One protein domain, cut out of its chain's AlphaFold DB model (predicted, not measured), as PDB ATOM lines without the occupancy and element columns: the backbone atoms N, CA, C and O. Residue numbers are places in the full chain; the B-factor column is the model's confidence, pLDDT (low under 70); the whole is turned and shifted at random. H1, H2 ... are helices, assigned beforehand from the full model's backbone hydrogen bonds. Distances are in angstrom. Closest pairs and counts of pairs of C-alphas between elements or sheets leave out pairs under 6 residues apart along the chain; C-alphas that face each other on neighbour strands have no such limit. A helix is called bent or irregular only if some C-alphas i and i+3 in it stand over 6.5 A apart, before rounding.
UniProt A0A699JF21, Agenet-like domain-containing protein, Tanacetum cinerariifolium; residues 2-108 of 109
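This is residues 2 to 108 of the 109 residues of the protein "Agenet-like domain-containing protein" of Tanacetum cinerariifolium (UniProt A0A699JF21). Three helices, H3, H4 and H5, fold back on one another in two hairpins, and residues 91 to 108 stick out as a long arm. Tiny H1 and H2 pack on H3. The printed part has 107 residues, with five named helices in the order H1, H2, H3, H4, H5 and no named strand; its class is all helix, with 83 of the 107 printed residues in the helices, and the whole is extended, with a radius of gyration of the C-alphas of 20.2 A and spans of 74 by 30 by 17 A.

H1 is residues 2 to 6, from C-alpha 2 at (-10.294, -25.805, -6.036); H2 is 14 to 17. H3, 22 to 45, measures 35.6 A and is irregular: C-alphas 23 and 26 are 7.1 A apart. H4, 52 to 67, measures 23.8 A; H5, 73 to 106, 50.1 A, ending at (-15.393, -3.211, -58.344).

H3, the hub, touches H1 with residues 36 to 41 alone (C-alphas Ala 3 and Ser 37 closest, 5.3 A) and H2 with 25 to 29 alone (Leu 16 and Arg 25, 6.0 A). The hairpin H3 and H4 touches closest at C-alphas Val 39 and Cys 58, 6.5 A, opposite ways at 36 degrees, only just steep. The hairpin H4 and H5 touches at Ile 55 and Leu 79, 6.4 A, a shallow tilt of 21 degrees. O i to N i+4 pairs are within hydrogen-bond range throughout H1 and H5, 18 of 20 in H3, 11 of 12 in H4; H2 is too short.

The printed part has no cut and no long link; pLDDT is under 70 at residues 98 to 108.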
ATOM      1  N   GLU A   2     -11.212 -24.993  -5.204       87.44
ATOM      2  CA  GLU A   2     -10.294 -25.805  -6.036       87.44
ATOM      3  C   GLU A   2      -9.122 -25.004  -6.629       87.44
ATOM      4  O   GLU A   2      -8.035 -25.547  -6.816       87.44
ATOM      5  N   ALA A   3      -9.329 -23.708  -6.890       91.19
ATOM      6  CA  ALA A   3      -8.291 -22.792  -7.347       91.19
ATOM      7  C   ALA A   3      -7.022 -22.857  -6.480       91.19
ATOM      8  O   ALA A   3      -5.929 -22.950  -7.023       91.19
ATOM      9  N   PHE A   4      -7.163 -22.911  -5.152       93.50
ATOM     10  CA  PHE A   4      -6.031 -22.957  -4.218       93.50
ATOM     11  C   PHE A   4      -5.334 -24.319  -4.156       93.50
ATOM     12  O   PHE A   4      -4.190 -24.404  -3.724       93.50
ATOM     13  N   GLN A   5      -6.001 -25.390  -4.595       92.69
ATOM     14  CA  GLN A   5      -5.367 -26.704  -4.738       92.69
ATOM     15  C   GLN A   5      -4.505 -26.761  -6.003       92.69
ATOM     16  O   GLN A   5      -3.445 -27.380  -6.000       92.69
ATOM     17  N   LYS A   6      -4.957 -26.109  -7.082       91.38
ATOM     18  CA  LYS A   6      -4.260 -26.056  -8.377       91.38
ATOM     19  C   LYS A   6      -3.148 -25.007  -8.386       91.38
ATOM     20  O   LYS A   6      -2.101 -25.224  -8.984       91.38
ATOM     21  N   ILE A   7      -3.389 -23.878  -7.726       92.69
ATOM     22  CA  ILE A   7      -2.484 -22.736  -7.627       92.69
ATOM     23  C   ILE A   7      -2.395 -22.358  -6.142       92.69
ATOM     24  O   ILE A   7      -3.174 -21.523  -5.678       92.69
ATOM     25  N   PRO A   8      -1.503 -22.998  -5.367       94.81
ATOM     26  CA  PRO A   8      -1.311 -22.661  -3.961       94.81
ATOM     27  C   PRO A   8      -0.930 -21.188  -3.782       94.81
ATOM     28  O   PRO A   8      -0.094 -20.664  -4.517       94.81
ATOM     29  N   GLN A   9      -1.539 -20.522  -2.800       96.81
ATOM     30  CA  GLN A   9      -1.343 -19.096  -2.519       96.81
ATOM     31  C   GLN A   9      -1.009 -18.873  -1.043       96.81
ATOM     32  O   GLN A   9      -1.504 -19.593  -0.178       96.81
ATOM     33  N   ASN A  10      -0.205 -17.844  -0.768       96.38
ATOM     34  CA  ASN A  10       0.083 -17.363   0.586       96.38
ATOM     35  C   ASN A  10       0.125 -15.818   0.621       96.38
ATOM     36  O   ASN A  10       1.201 -15.232   0.764       96.38
ATOM     37  N   PRO A  11      -1.026 -15.153   0.408       97.56
ATOM     38  CA  PRO A  11      -1.109 -13.697   0.355       97.56
ATOM     39  C   PRO A  11      -0.838 -13.050   1.714       97.56
ATOM     40  O   PRO A  11      -1.191 -13.583   2.765       97.56
ATOM     41  N   HIS A  12      -0.212 -11.874   1.692       97.38
ATOM     42  CA  HIS A  12       0.244 -11.195   2.906       97.38
ATOM     43  C   HIS A  12      -0.774 -10.200   3.482       97.38
ATOM     44  O   HIS A  12      -0.610  -9.785   4.626       97.38
ATOM     45  N   PHE A  13      -1.773  -9.760   2.703       97.31
ATOM     46  CA  PHE A  13      -2.847  -8.840   3.126       97.31
ATOM     47  C   PHE A  13      -2.374  -7.570   3.853       97.31
ATOM     48  O   PHE A  13      -3.064  -7.016   4.706       97.31
ATOM     49  N   ARG A  14      -1.184  -7.076   3.500       96.31
ATOM     50  CA  ARG A  14      -0.568  -5.901   4.140       96.31
ATOM     51  C   ARG A  14      -1.406  -4.637   3.938       96.31
ATOM     52  O   ARG A  14      -1.545  -3.908   4.916       96.31
ATOM     53  N   PRO A  15      -2.031  -4.406   2.763       96.00
ATOM     54  CA  PRO A  15      -2.921  -3.259   2.586       96.00
ATOM     55  C   PRO A  15      -4.076  -3.210   3.596       96.00
ATOM     56  O   PRO A  15      -4.509  -2.129   3.971       96.00
ATOM     57  N   LEU A  16      -4.542  -4.357   4.111       96.25
ATOM     58  CA  LEU A  16      -5.612  -4.402   5.118       96.25
ATOM     59  C   LEU A  16      -5.150  -3.969   6.519       96.25
ATOM     60  O   LEU A  16      -5.966  -3.841   7.432       96.25
ATOM     61  N   LEU A  17      -3.851  -3.764   6.742       94.94
ATOM     62  CA  LEU A  17      -3.345  -3.248   8.015       94.94
ATOM     63  C   LEU A  17      -3.512  -1.728   8.114       94.94
ATOM     64  O   LEU A  17      -3.635  -1.198   9.220       94.94
ATOM     65  N   GLU A  18      -3.586  -1.044   6.975       93.75
ATOM     66  CA  GLU A  18      -3.648   0.409   6.870       93.75
ATOM     67  C   GLU A  18      -5.088   0.860   6.592       93.75
ATOM     68  O   GLU A  18      -5.755   0.367   5.689       93.75
ATOM     69  N   GLY A  19      -5.621   1.780   7.400       90.31
ATOM     70  CA  GLY A  19      -6.948   2.376   7.169       90.31
ATOM     71  C   GLY A  19      -8.164   1.465   7.412       90.31
ATOM     72  O   GLY A  19      -9.288   1.959   7.478       90.31
ATOM     73  N   VAL A  20      -7.969   0.160   7.615       96.06
ATOM     74  CA  VAL A  20      -9.042  -0.809   7.891       96.06
ATOM     75  C   VAL A  20      -9.120  -1.128   9.386       96.06
ATOM     76  O   VAL A  20      -8.120  -1.466  10.028       96.06
ATOM     77  N   LYS A  21     -10.337  -1.066   9.947       96.94
ATOM     78  CA  LYS A  21     -10.621  -1.482  11.331       96.94
ATOM     79  C   LYS A  21     -10.305  -2.963  11.517       96.94
ATOM     80  O   LYS A  21     -10.729  -3.780  10.707       96.94
ATOM     81  N   GLU A  22      -9.659  -3.312  12.625       96.62
ATOM     82  CA  GLU A  22      -9.263  -4.694  12.930       96.62
ATOM     83  C   GLU A  22     -10.425  -5.690  12.805       96.62
ATOM     84  O   GLU A  22     -10.281  -6.717  12.149       96.62
ATOM     85  N   SER A  23     -11.609  -5.318  13.305       97.62
ATOM     86  CA  SER A  23     -12.829  -6.133  13.235       97.62
ATOM     87  C   SER A  23     -13.327  -6.436  11.814       97.62
ATOM     88  O   SER A  23     -14.189  -7.290  11.650       97.62
ATOM     89  N   ALA A  24     -12.846  -5.722  10.792       97.44
ATOM     90  CA  ALA A  24     -13.220  -5.924   9.390       97.44
ATOM     91  C   ALA A  24     -12.148  -6.669   8.575       97.44
ATOM     92  O   ALA A  24     -12.440  -7.133   7.473       97.44
ATOM     93  N   ARG A  25     -10.915  -6.790   9.090       97.19
ATOM     94  CA  ARG A  25      -9.771  -7.324   8.329       97.19
ATOM     95  C   ARG A  25      -9.975  -8.770   7.897       97.19
ATOM     96  O   ARG A  25      -9.699  -9.094   6.749       97.19
ATOM     97  N   GLU A  26     -10.486  -9.613   8.792       97.31
ATOM     98  CA  GLU A  26     -10.750 -11.025   8.494       97.31
ATOM     99  C   GLU A  26     -11.765 -11.173   7.355       97.31
ATOM    100  O   GLU A  26     -11.501 -11.868   6.377       97.31
ATOM    101  N   GLY A  27     -12.889 -10.456   7.439       98.00
ATOM    102  CA  GLY A  27     -13.924 -10.491   6.405       98.00
ATOM    103  C   GLY A  27     -13.409 -10.024   5.044       98.00
ATOM    104  O   GLY A  27     -13.707 -10.650   4.028       98.00
ATOM    105  N   LEU A  28     -12.587  -8.971   5.020       97.38
ATOM    106  CA  LEU A  28     -11.962  -8.484   3.789       97.38
ATOM    107  C   LEU A  28     -10.961  -9.492   3.221       97.38
ATOM    108  O   LEU A  28     -11.027  -9.781   2.032       97.38
ATOM    109  N   ALA A  29     -10.103 -10.090   4.052       97.44
ATOM    110  CA  ALA A  29      -9.157 -11.111   3.608       97.44
ATOM    111  C   ALA A  29      -9.876 -12.335   3.012       97.44
ATOM    112  O   ALA A  29      -9.512 -12.805   1.932       97.44
ATOM    113  N   ILE A  30     -10.940 -12.817   3.666       97.25
ATOM    114  CA  ILE A  30     -11.791 -13.899   3.147       97.25
ATOM    115  C   ILE A  30     -12.429 -13.488   1.815       97.25
ATOM    116  O   ILE A  30     -12.426 -14.275   0.869       97.25
ATOM    117  N   GLY A  31     -12.936 -12.256   1.723       97.06
ATOM    118  CA  GLY A  31     -13.486 -11.697   0.490       97.06
ATOM    119  C   GLY A  31     -12.469 -11.715  -0.653       97.06
ATOM    120  O   GLY A  31     -12.759 -12.247  -1.718       97.06
ATOM    121  N   THR A  32     -11.247 -11.239  -0.415       97.25
ATOM    122  CA  THR A  32     -10.166 -11.242  -1.410       97.25
ATOM    123  C   THR A  32      -9.772 -12.666  -1.830       97.25
ATOM    124  O   THR A  32      -9.557 -12.927  -3.013       97.25
ATOM    125  N   MET A  33      -9.743 -13.625  -0.896       97.69
ATOM    126  CA  MET A  33      -9.529 -15.046  -1.218       97.69
ATOM    127  C   MET A  33     -10.648 -15.609  -2.104       97.69
ATOM    128  O   MET A  33     -10.383 -16.357  -3.049       97.69
ATOM    129  N   ALA A  34     -11.903 -15.251  -1.821       97.00
ATOM    130  CA  ALA A  34     -13.036 -15.642  -2.652       97.00
ATOM    131  C   ALA A  34     -12.925 -15.037  -4.059       97.00
ATOM    132  O   ALA A  34     -13.091 -15.768  -5.035       97.00
ATOM    133  N   THR A  35     -12.548 -13.757  -4.170       97.00
ATOM    134  CA  THR A  35     -12.289 -13.083  -5.450       97.00
ATOM    135  C   THR A  35     -11.251 -13.831  -6.281       97.00
ATOM    136  O   THR A  35     -11.516 -14.123  -7.444       97.00
ATOM    137  N   PHE A  36     -10.114 -14.234  -5.695       97.12
ATOM    138  CA  PHE A  36      -9.111 -15.033  -6.409       97.12
ATOM    139  C   PHE A  36      -9.699 -16.338  -6.969       97.12
ATOM    140  O   PHE A  36      -9.496 -16.656  -8.140       97.12
ATOM    141  N   SER A  37     -10.464 -17.084  -6.159       95.94
ATOM    142  CA  SER A  37     -11.098 -18.326  -6.626       95.94
ATOM    143  C   SER A  37     -12.072 -18.059  -7.775       95.94
ATOM    144  O   SER A  37     -12.056 -18.802  -8.753       95.94
ATOM    145  N   THR A  38     -12.881 -17.001  -7.681       94.50
ATOM    146  CA  THR A  38     -13.831 -16.618  -8.732       94.50
ATOM    147  C   THR A  38     -13.113 -16.233 -10.021       94.50
ATOM    148  O   THR A  38     -13.513 -16.700 -11.081       94.50
ATOM    149  N   VAL A  39     -12.028 -15.453  -9.960       94.38
ATOM    150  CA  VAL A  39     -11.240 -15.089 -11.151       94.38
ATOM    151  C   VAL A  39     -10.659 -16.334 -11.820       94.38
ATOM    152  O   VAL A  39     -10.819 -16.512 -13.026       94.38
ATOM    153  N   VAL A  40     -10.046 -17.243 -11.057       93.94
ATOM    154  CA  VAL A  40      -9.509 -18.500 -11.606       93.94
ATOM    155  C   VAL A  40     -10.606 -19.334 -12.274       93.94
ATOM    156  O   VAL A  40     -10.402 -19.866 -13.369       93.94
ATOM    157  N   ASP A  41     -11.779 -19.433 -11.651       92.44
ATOM    158  CA  ASP A  41     -12.910 -20.178 -12.203       92.44
ATOM    159  C   ASP A  41     -13.483 -19.511 -13.463       92.44
ATOM    160  O   ASP A  41     -13.777 -20.213 -14.434       92.44
ATOM    161  N   SER A  42     -13.575 -18.178 -13.497       90.31
ATOM    162  CA  SER A  42     -13.972 -17.407 -14.682       90.31
ATOM    163  C   SER A  42     -13.014 -17.650 -15.844       90.31
ATOM    164  O   SER A  42     -13.451 -17.979 -16.942       90.31
ATOM    165  N   ILE A  43     -11.704 -17.607 -15.595       90.06
ATOM    166  CA  ILE A  43     -10.680 -17.838 -16.623       90.06
ATOM    167  C   ILE A  43     -10.729 -19.270 -17.163       90.06
ATOM    168  O   ILE A  43     -10.491 -19.510 -18.346       90.06
ATOM    169  N   ASN A  44     -11.057 -20.249 -16.320       89.19
ATOM    170  CA  ASN A  44     -11.247 -21.632 -16.761       89.19
ATOM    171  C   ASN A  44     -12.526 -21.833 -17.583       89.19
ATOM    172  O   ASN A  44     -12.620 -22.815 -18.317       89.19
ATOM    173  N   ARG A  45     -13.496 -20.925 -17.461       90.44
ATOM    174  CA  ARG A  45     -14.757 -20.944 -18.209       90.44
ATOM    175  C   ARG A  45     -14.741 -20.050 -19.445       90.44
ATOM    176  O   ARG A  45     -15.681 -20.170 -20.229       90.44
ATOM    177  N   LEU A  46     -13.709 -19.218 -19.615       90.12
ATOM    178  CA  LEU A  46     -13.558 -18.334 -20.767       90.12
ATOM    179  C   LEU A  46     -13.667 -19.122 -22.072       90.12
ATOM    180  O   LEU A  46     -12.977 -20.123 -22.289       90.12
ATOM    181  N   ARG A  47     -14.531 -18.625 -22.943       87.19
ATOM    182  CA  ARG A  47     -14.751 -19.092 -24.302       87.19
ATOM    183  C   ARG A  47     -14.225 -18.069 -25.288       87.19
ATOM    184  O   ARG A  47     -13.992 -16.906 -24.968       87.19
ATOM    185  N   PHE A  48     -14.040 -18.520 -26.518       81.69
ATOM    186  CA  PHE A  48     -13.531 -17.670 -27.582       81.69
ATOM    187  C   PHE A  48     -14.500 -16.525 -27.918       81.69
ATOM    188  O   PHE A  48     -14.069 -15.409 -28.204       81.69
ATOM    189  N   GLU A  49     -15.802 -16.783 -27.805       86.88
ATOM    190  CA  GLU A  49     -16.884 -15.837 -28.083       86.88
ATOM    191  C   GLU A  49     -17.078 -14.795 -26.976       86.88
ATOM    192  O   GLU A  49     -17.774 -13.802 -27.196       86.88
ATOM    193  N   ASP A  50     -16.486 -14.997 -25.794       89.81
ATOM    194  CA  ASP A  50     -16.654 -14.059 -24.687       89.81
ATOM    195  C   ASP A  50     -16.078 -12.686 -25.056       89.81
ATOM    196  O   ASP A  50     -15.070 -12.618 -25.760       89.81
ATOM    197  N   PRO A  51     -16.668 -11.571 -24.598       91.38
ATOM    198  CA  PRO A  51     -16.157 -10.240 -24.896       91.38
ATOM    199  C   PRO A  51     -14.703 -10.052 -24.464       91.38
ATOM    200  O   PRO A  51     -14.251 -10.602 -23.459       91.38
ATOM    201  N   ARG A  52     -13.967  -9.220 -25.204       92.62
ATOM    202  CA  ARG A  52     -12.598  -8.833 -24.843       92.62
ATOM    203  C   ARG A  52     -12.532  -8.182 -23.461       92.62
ATOM    204  O   ARG A  52     -11.616  -8.491 -22.702       92.62
ATOM    205  N   SER A  53     -13.541  -7.380 -23.123       93.62
ATOM    206  CA  SER A  53     -13.667  -6.733 -21.816       93.62
ATOM    207  C   SER A  53     -13.609  -7.734 -20.662       93.62
ATOM    208  O   SER A  53     -12.998  -7.444 -19.651       93.62
ATOM    209  N   THR A  54     -14.116  -8.961 -20.829       93.25
ATOM    210  CA  THR A  54     -14.041  -9.996 -19.784       93.25
ATOM    211  C   THR A  54     -12.594 -10.340 -19.409       93.25
ATOM    212  O   THR A  54     -12.295 -10.609 -18.246       93.25
ATOM    213  N   ILE A  55     -11.681 -10.344 -20.387       94.44
ATOM    214  CA  ILE A  55     -10.250 -10.589 -20.151       94.44
ATOM    215  C   ILE A  55      -9.612  -9.374 -19.466       94.44
ATOM    216  O   ILE A  55      -8.805  -9.543 -18.552       94.44
ATOM    217  N   GLU A  56      -9.983  -8.169 -19.894       95.25
ATOM    218  CA  GLU A  56      -9.477  -6.904 -19.348       95.25
ATOM    219  C   GLU A  56      -9.912  -6.711 -17.885       95.25
ATOM    220  O   GLU A  56      -9.059  -6.464 -17.035       95.25
ATOM    221  N   ASP A  57     -11.181  -6.975 -17.564       95.38
ATOM    222  CA  ASP A  57     -11.728  -6.943 -16.200       95.38
ATOM    223  C   ASP A  57     -10.994  -7.936 -15.275       95.38
ATOM    224  O   ASP A  57     -10.676  -7.642 -14.116       95.38
ATOM    225  N   CYS A  58     -10.677  -9.134 -15.787       96.06
ATOM    226  CA  CYS A  58      -9.885 -10.107 -15.035       96.06
ATOM    227  C   CYS A  58      -8.469  -9.581 -14.770       96.06
ATOM    228  O   CYS A  58      -7.979  -9.718 -13.650       96.06
ATOM    229  N   LEU A  59      -7.811  -8.985 -15.772       96.75
ATOM    230  CA  LEU A  59      -6.470  -8.409 -15.630       96.75
ATOM    231  C   LEU A  59      -6.442  -7.273 -14.602       96.75
ATOM    232  O   LEU A  59      -5.515  -7.234 -13.795       96.75
ATOM    233  N   GLU A  60      -7.451  -6.399 -14.588       96.81
ATOM    234  CA  GLU A  60      -7.594  -5.344 -13.578       96.81
ATOM    235  C   GLU A  60      -7.725  -5.943 -12.172       96.81
ATOM    236  O   GLU A  60      -6.973  -5.585 -11.264       96.81
ATOM    237  N   THR A  61      -8.571  -6.965 -12.015       97.38
ATOM    238  CA  THR A  61      -8.726  -7.672 -10.734       97.38
ATOM    239  C   THR A  61      -7.409  -8.312 -10.264       97.38
ATOM    240  O   THR A  61      -7.114  -8.332  -9.067       97.38
ATOM    241  N   LEU A  62      -6.572  -8.821 -11.180       97.56
ATOM    242  CA  LEU A  62      -5.264  -9.381 -10.813       97.56
ATOM    243  C   LEU A  62      -4.320  -8.336 -10.211       97.56
ATOM    244  O   LEU A  62      -3.501  -8.702  -9.370       97.56
ATOM    245  N   VAL A  63      -4.422  -7.061 -10.602       97.69
ATOM    246  CA  VAL A  63      -3.613  -5.976 -10.016       97.69
ATOM    247  C   VAL A  63      -3.968  -5.786  -8.541       97.69
ATOM    248  O   VAL A  63      -3.084  -5.719  -7.685       97.69
ATOM    249  N   GLU A  64      -5.261  -5.775  -8.215       95.88
ATOM    250  CA  GLU A  64      -5.724  -5.666  -6.828       95.88
ATOM    251  C   GLU A  64      -5.294  -6.873  -5.986       95.88
ATOM    252  O   GLU A  64      -4.837  -6.724  -4.846       95.88
ATOM    253  N   LEU A  65      -5.392  -8.079  -6.548       98.00
ATOM    254  CA  LEU A  65      -4.956  -9.310  -5.891       98.00
ATOM    255  C   LEU A  65      -3.440  -9.314  -5.647       98.00
ATOM    256  O   LEU A  65      -2.998  -9.624  -4.540       98.00
ATOM    257  N   GLU A  66      -2.633  -8.917  -6.628       98.06
ATOM    258  CA  GLU A  66      -1.176  -8.828  -6.474       98.06
ATOM    259  C   GLU A  66      -0.782  -7.856  -5.358       98.06
ATOM    260  O   GLU A  66       0.082  -8.176  -4.541       98.06
ATOM    261  N   SER A  67      -1.478  -6.720  -5.233       96.88
ATOM    262  CA  SER A  67      -1.241  -5.761  -4.143       96.88
ATOM    263  C   SER A  67      -1.483  -6.358  -2.745       96.88
ATOM    264  O   SER A  67      -0.851  -5.960  -1.764       96.88
ATOM    265  N   ASN A  68      -2.357  -7.365  -2.648       97.25
ATOM    266  CA  ASN A  68      -2.626  -8.118  -1.424       97.25
ATOM    267  C   ASN A  68      -1.667  -9.306  -1.216       97.25
ATOM    268  O   ASN A  68      -1.755  -9.996  -0.194       97.25
ATOM    269  N   GLY A  69      -0.727  -9.524  -2.137       97.88
ATOM    270  CA  GLY A  69       0.316 -10.540  -2.049       97.88
ATOM    271  C   GLY A  69      -0.004 -11.855  -2.746       97.88
ATOM    272  O   GLY A  69       0.668 -12.850  -2.481       97.88
ATOM    273  N   PHE A  70      -1.034 -11.900  -3.592       98.38
ATOM    274  CA  PHE A  70      -1.308 -13.087  -4.395       98.38
ATOM    275  C   PHE A  70      -0.264 -13.227  -5.506       98.38
ATOM    276  O   PHE A  70       0.076 -12.257  -6.182       98.38
ATOM    277  N   ASN A  71       0.201 -14.452  -5.741       97.38
ATOM    278  CA  ASN A  71       0.988 -14.781  -6.919       97.38
ATOM    279  C   ASN A  71       0.050 -14.984  -8.115       97.38
ATOM    280  O   ASN A  71      -0.621 -16.014  -8.229       97.38
ATOM    281  N   VAL A  72       0.011 -13.993  -8.999       96.75
ATOM    282  CA  VAL A  72      -0.883 -13.962 -10.162       96.75
ATOM    283  C   VAL A  72      -0.144 -14.058 -11.498       96.75
ATOM    284  O   VAL A  72      -0.795 -14.018 -12.536       96.75
ATOM    285  N   GLU A  73       1.184 -14.216 -11.495       96.06
ATOM    286  CA  GLU A  73       2.032 -14.170 -12.699       96.06
ATOM    287  C   GLU A  73       1.564 -15.160 -13.774       96.06
ATOM    288  O   GLU A  73       1.208 -14.763 -14.880       96.06
ATOM    289  N   VAL A  74       1.406 -16.434 -13.406       92.88
ATOM    290  CA  VAL A  74       0.949 -17.493 -14.326       92.88
ATOM    291  C   VAL A  74      -0.436 -17.191 -14.915       92.88
ATOM    292  O   VAL A  74      -0.722 -17.507 -16.071       92.88
ATOM    293  N   ILE A  75      -1.321 -16.593 -14.115       94.69
ATOM    294  CA  ILE A  75      -2.682 -16.260 -14.543       94.69
ATOM    295  C   ILE A  75      -2.645 -15.067 -15.504       94.69
ATOM    296  O   ILE A  75      -3.299 -15.095 -16.549       94.69
ATOM    297  N   ARG A  76      -1.850 -14.049 -15.166       96.81
ATOM    298  CA  ARG A  76      -1.627 -12.854 -15.976       96.81
ATOM    299  C   ARG A  76      -1.070 -13.221 -17.343       96.81
ATOM    300  O   ARG A  76      -1.666 -12.833 -18.339       96.81
ATOM    301  N   ASP A  77      -0.018 -14.033 -17.398       95.00
ATOM    302  CA  ASP A  77       0.601 -14.459 -18.656       95.00
ATOM    303  C   ASP A  77      -0.403 -15.156 -19.577       95.00
ATOM    304  O   ASP A  77      -0.496 -14.852 -20.771       95.00
ATOM    305  N   ARG A  78      -1.218 -16.058 -19.013       92.44
ATOM    306  CA  ARG A  78      -2.283 -16.741 -19.754       92.44
ATOM    307  C   ARG A  78      -3.310 -15.752 -20.307       92.44
ATOM    308  O   ARG A  78      -3.678 -15.861 -21.477       92.44
ATOM    309  N   LEU A  79      -3.770 -14.801 -19.496       94.56
ATOM    310  CA  LEU A  79      -4.728 -13.782 -19.929       94.56
ATOM    311  C   LEU A  79      -4.144 -12.852 -20.994       94.56
ATOM    312  O   LEU A  79      -4.812 -12.584 -21.988       94.56
ATOM    313  N   THR A  80      -2.897 -12.410 -20.842       95.19
ATOM    314  CA  THR A  80      -2.210 -11.572 -21.832       95.19
ATOM    315  C   THR A  80      -2.052 -12.303 -23.164       95.19
ATOM    316  O   THR A  80      -2.281 -11.712 -24.220       95.19
ATOM    317  N   CYS A  81      -1.741 -13.603 -23.139       93.12
ATOM    318  CA  CYS A  81      -1.703 -14.420 -24.351       93.12
ATOM    319  C   CYS A  81      -3.081 -14.512 -25.024       93.12
ATOM    320  O   CYS A  81      -3.183 -14.333 -26.237       93.12
ATOM    321  N   LEU A  82      -4.145 -14.755 -24.251       91.75
ATOM    322  CA  LEU A  82      -5.517 -14.792 -24.773       91.75
ATOM    323  C   LEU A  82      -5.943 -13.439 -25.358       91.75
ATOM    324  O   LEU A  82      -6.527 -13.402 -26.439       91.75
ATOM    325  N   LEU A  83      -5.603 -12.337 -24.688       93.69
ATOM    326  CA  LEU A  83      -5.887 -10.985 -25.158       93.69
ATOM    327  C   LEU A  83      -5.204 -10.709 -26.502       93.69
ATOM    328  O   LEU A  83      -5.846 -10.218 -27.426       93.69
ATOM    329  N   LEU A  84      -3.929 -11.081 -26.640       93.69
ATOM    330  CA  LEU A  84      -3.187 -10.923 -27.890       93.69
ATOM    331  C   LEU A  84      -3.820 -11.713 -29.043       93.69
ATOM    332  O   LEU A  84      -3.897 -11.212 -30.164       93.69
ATOM    333  N   LEU A  85      -4.266 -12.947 -28.786       91.75
ATOM    334  CA  LEU A  85      -4.963 -13.752 -29.794       91.75
ATOM    335  C   LEU A  85      -6.273 -13.091 -30.230       91.75
ATOM    336  O   LEU A  85      -6.586 -13.084 -31.419       91.75
ATOM    337  N   LYS A  86      -7.002 -12.498 -29.283       90.69
ATOM    338  CA  LYS A  86      -8.272 -11.823 -29.545       90.69
ATOM    339  C   LYS A  86      -8.098 -10.544 -30.360       90.69
ATOM    340  O   LYS A  86      -8.802 -10.358 -31.342       90.69
ATOM    341  N   VAL A  87      -7.093  -9.732 -30.030       90.81
ATOM    342  CA  VAL A  87      -6.719  -8.538 -30.813       90.81
ATOM    343  C   VAL A  87      -6.437  -8.922 -32.267       90.81
ATOM    344  O   VAL A  87      -6.993  -8.333 -33.187       90.81
ATOM    345  N   LYS A  88      -5.624  -9.962 -32.487       91.44
ATOM    346  CA  LYS A  88      -5.302 -10.433 -33.843       91.44
ATOM    347  C   LYS A  88      -6.530 -10.934 -34.598       91.44
ATOM    348  O   LYS A  88      -6.619 -10.752 -35.806       91.44
ATOM    349  N   GLN A  89      -7.465 -11.588 -33.913       89.38
ATOM    350  CA  GLN A  89      -8.722 -12.007 -34.526       89.38
ATOM    351  C   GLN A  89      -9.553 -10.796 -34.969       89.38
ATOM    352  O   GLN A  89     -10.010 -10.771 -36.108       89.38
ATOM    353  N   GLU A  90      -9.724  -9.803 -34.095       88.69
ATOM    354  CA  GLU A  90     -10.460  -8.565 -34.391       88.69
ATOM    355  C   GLU A  90      -9.867  -7.866 -35.631       88.69
ATOM    356  O   GLU A  90     -10.596  -7.521 -36.563       88.69
ATOM    357  N   GLU A  91      -8.535  -7.766 -35.708       89.88
ATOM    358  CA  GLU A  91      -7.813  -7.222 -36.867       89.88
ATOM    359  C   GLU A  91      -8.086  -8.005 -38.165       89.88
ATOM    360  O   GLU A  91      -8.305  -7.411 -39.226       89.88
ATOM    361  N   LEU A  92      -8.095  -9.341 -38.103       89.94
ATOM    362  CA  LEU A  92      -8.371 -10.201 -39.260       89.94
ATOM    363  C   LEU A  92      -9.826 -10.095 -39.736       89.94
ATOM    364  O   LEU A  92     -10.091 -10.094 -40.944       89.94
ATOM    365  N   GLU A  93     -10.777 -10.006 -38.807       86.31
ATOM    366  CA  GLU A  93     -12.195  -9.829 -39.123       86.31
ATOM    367  C   GLU A  93     -12.456  -8.473 -39.781       86.31
ATOM    368  O   GLU A  93     -13.189  -8.392 -40.771       86.31
ATOM    369  N   ASP A  94     -11.831  -7.412 -39.279       83.81
ATOM    370  CA  ASP A  94     -11.971  -6.075 -39.846       83.81
ATOM    371  C   ASP A  94     -11.279  -5.949 -41.208       83.81
ATOM    372  O   ASP A  94     -11.867  -5.390 -42.142       83.81
ATOM    373  N   GLY A  95     -10.111  -6.574 -41.384       78.94
ATOM    374  CA  GLY A  95      -9.458  -6.702 -42.689       78.94
ATOM    375  C   GLY A  95     -10.327  -7.443 -43.713       78.94
ATOM    376  O   GLY A  95     -10.497  -6.985 -44.844       78.94
ATOM    377  N   SER A  96     -10.969  -8.542 -43.307       71.56
ATOM    378  CA  SER A  96     -11.863  -9.327 -44.173       71.56
ATOM    379  C   SER A  96     -13.112  -8.543 -44.594       71.56
ATOM    380  O   SER A  96     -13.550  -8.623 -45.745       71.56
ATOM    381  N   LYS A  97     -13.680  -7.728 -43.694       72.06
ATOM    382  CA  LYS A  97     -14.795  -6.819 -44.019       72.06
ATOM    383  C   LYS A  97     -14.376  -5.726 -45.008       72.06
ATOM    384  O   LYS A  97     -15.199  -5.329 -45.835       72.06
ATOM    385  N   GLY A  98     -13.133  -5.242 -44.929       64.25
ATOM    386  CA  GLY A  98     -12.560  -4.283 -45.879       64.25
ATOM    387  C   GLY A  98     -12.498  -4.848 -47.298       64.25
ATOM    388  O   GLY A  98     -13.075  -4.268 -48.217       64.25
ATOM    389  N   VAL A  99     -11.927  -6.047 -47.448       63.94
ATOM    390  CA  VAL A  99     -11.781  -6.731 -48.748       63.94
ATOM    391  C   VAL A  99     -13.136  -7.034 -49.403       63.94
ATOM    392  O   VAL A  99     -13.304  -6.837 -50.605       63.94
ATOM    393  N   ILE A 100     -14.148  -7.455 -48.632       64.44
ATOM    394  CA  ILE A 100     -15.498  -7.719 -49.173       64.44
ATOM    395  C   ILE A 100     -16.174  -6.433 -49.677       64.44
ATOM    396  O   ILE A 100     -16.918  -6.468 -50.662       64.44
ATOM    397  N   LYS A 101     -15.954  -5.296 -49.004       62.62
ATOM    398  CA  LYS A 101     -16.503  -4.002 -49.436       62.62
ATOM    399  C   LYS A 101     -15.845  -3.522 -50.725       62.62
ATOM    400  O   LYS A 101     -16.561  -3.070 -51.612       62.62
ATOM    401  N   GLU A 102     -14.528  -3.658 -50.828       60.28
ATOM    402  CA  GLU A 102     -13.755  -3.241 -51.999       60.28
ATOM    403  C   GLU A 102     -14.109  -4.089 -53.227       60.28
ATOM    404  O   GLU A 102     -14.544  -3.549 -54.245       60.28
ATOM    405  N   GLY A 103     -14.144  -5.416 -53.065       58.41
ATOM    406  CA  GLY A 103     -14.594  -6.326 -54.116       58.41
ATOM    407  C   GLY A 103     -16.029  -6.050 -54.581       58.41
ATOM    408  O   GLY A 103     -16.296  -6.115 -55.772       58.41
ATOM    409  N   ARG A 104     -16.969  -5.677 -53.693       61.56
ATOM    410  CA  ARG A 104     -18.354  -5.312 -54.084       61.56
ATOM    411  C   ARG A 104     -18.468  -3.993 -54.852       61.56
ATOM    412  O   ARG A 104     -19.464  -3.822 -55.561       61.56
ATOM    413  N   MET A 105     -17.529  -3.066 -54.677       61.38
ATOM    414  CA  MET A 105     -17.516  -1.811 -55.432       61.38
ATOM    415  C   MET A 105     -16.952  -2.013 -56.843       61.38
ATOM    416  O   MET A 105     -17.492  -1.432 -57.778       61.38
ATOM    417  N   GLU A 106     -15.975  -2.906 -57.025       57.28
ATOM    418  CA  GLU A 106     -15.393  -3.211 -58.344       57.28
ATOM    419  C   GLU A 106     -16.344  -3.956 -59.297       57.28
ATOM    420  O   GLU A 106     -16.299  -3.726 -60.498       57.28
ATOM    421  N   ILE A 107     -17.267  -4.791 -58.801       58.59
ATOM    422  CA  ILE A 107     -18.253  -5.512 -59.652       58.59
ATOM    423  C   ILE A 107     -19.426  -4.638 -60.132       58.59
ATOM    424  O   ILE A 107     -20.315  -5.132 -60.827       58.59
ATOM    425  N   ARG A 108     -19.495  -3.372 -59.707       56.75
ATOM    426  CA  ARG A 108     -20.593  -2.442 -60.026       56.75
ATOM    427  C   ARG A 108     -20.195  -1.309 -60.985       56.75
ATOM    428  O   ARG A 108     -21.056  -0.475 -61.266       56.75
TER     429      ARG A 108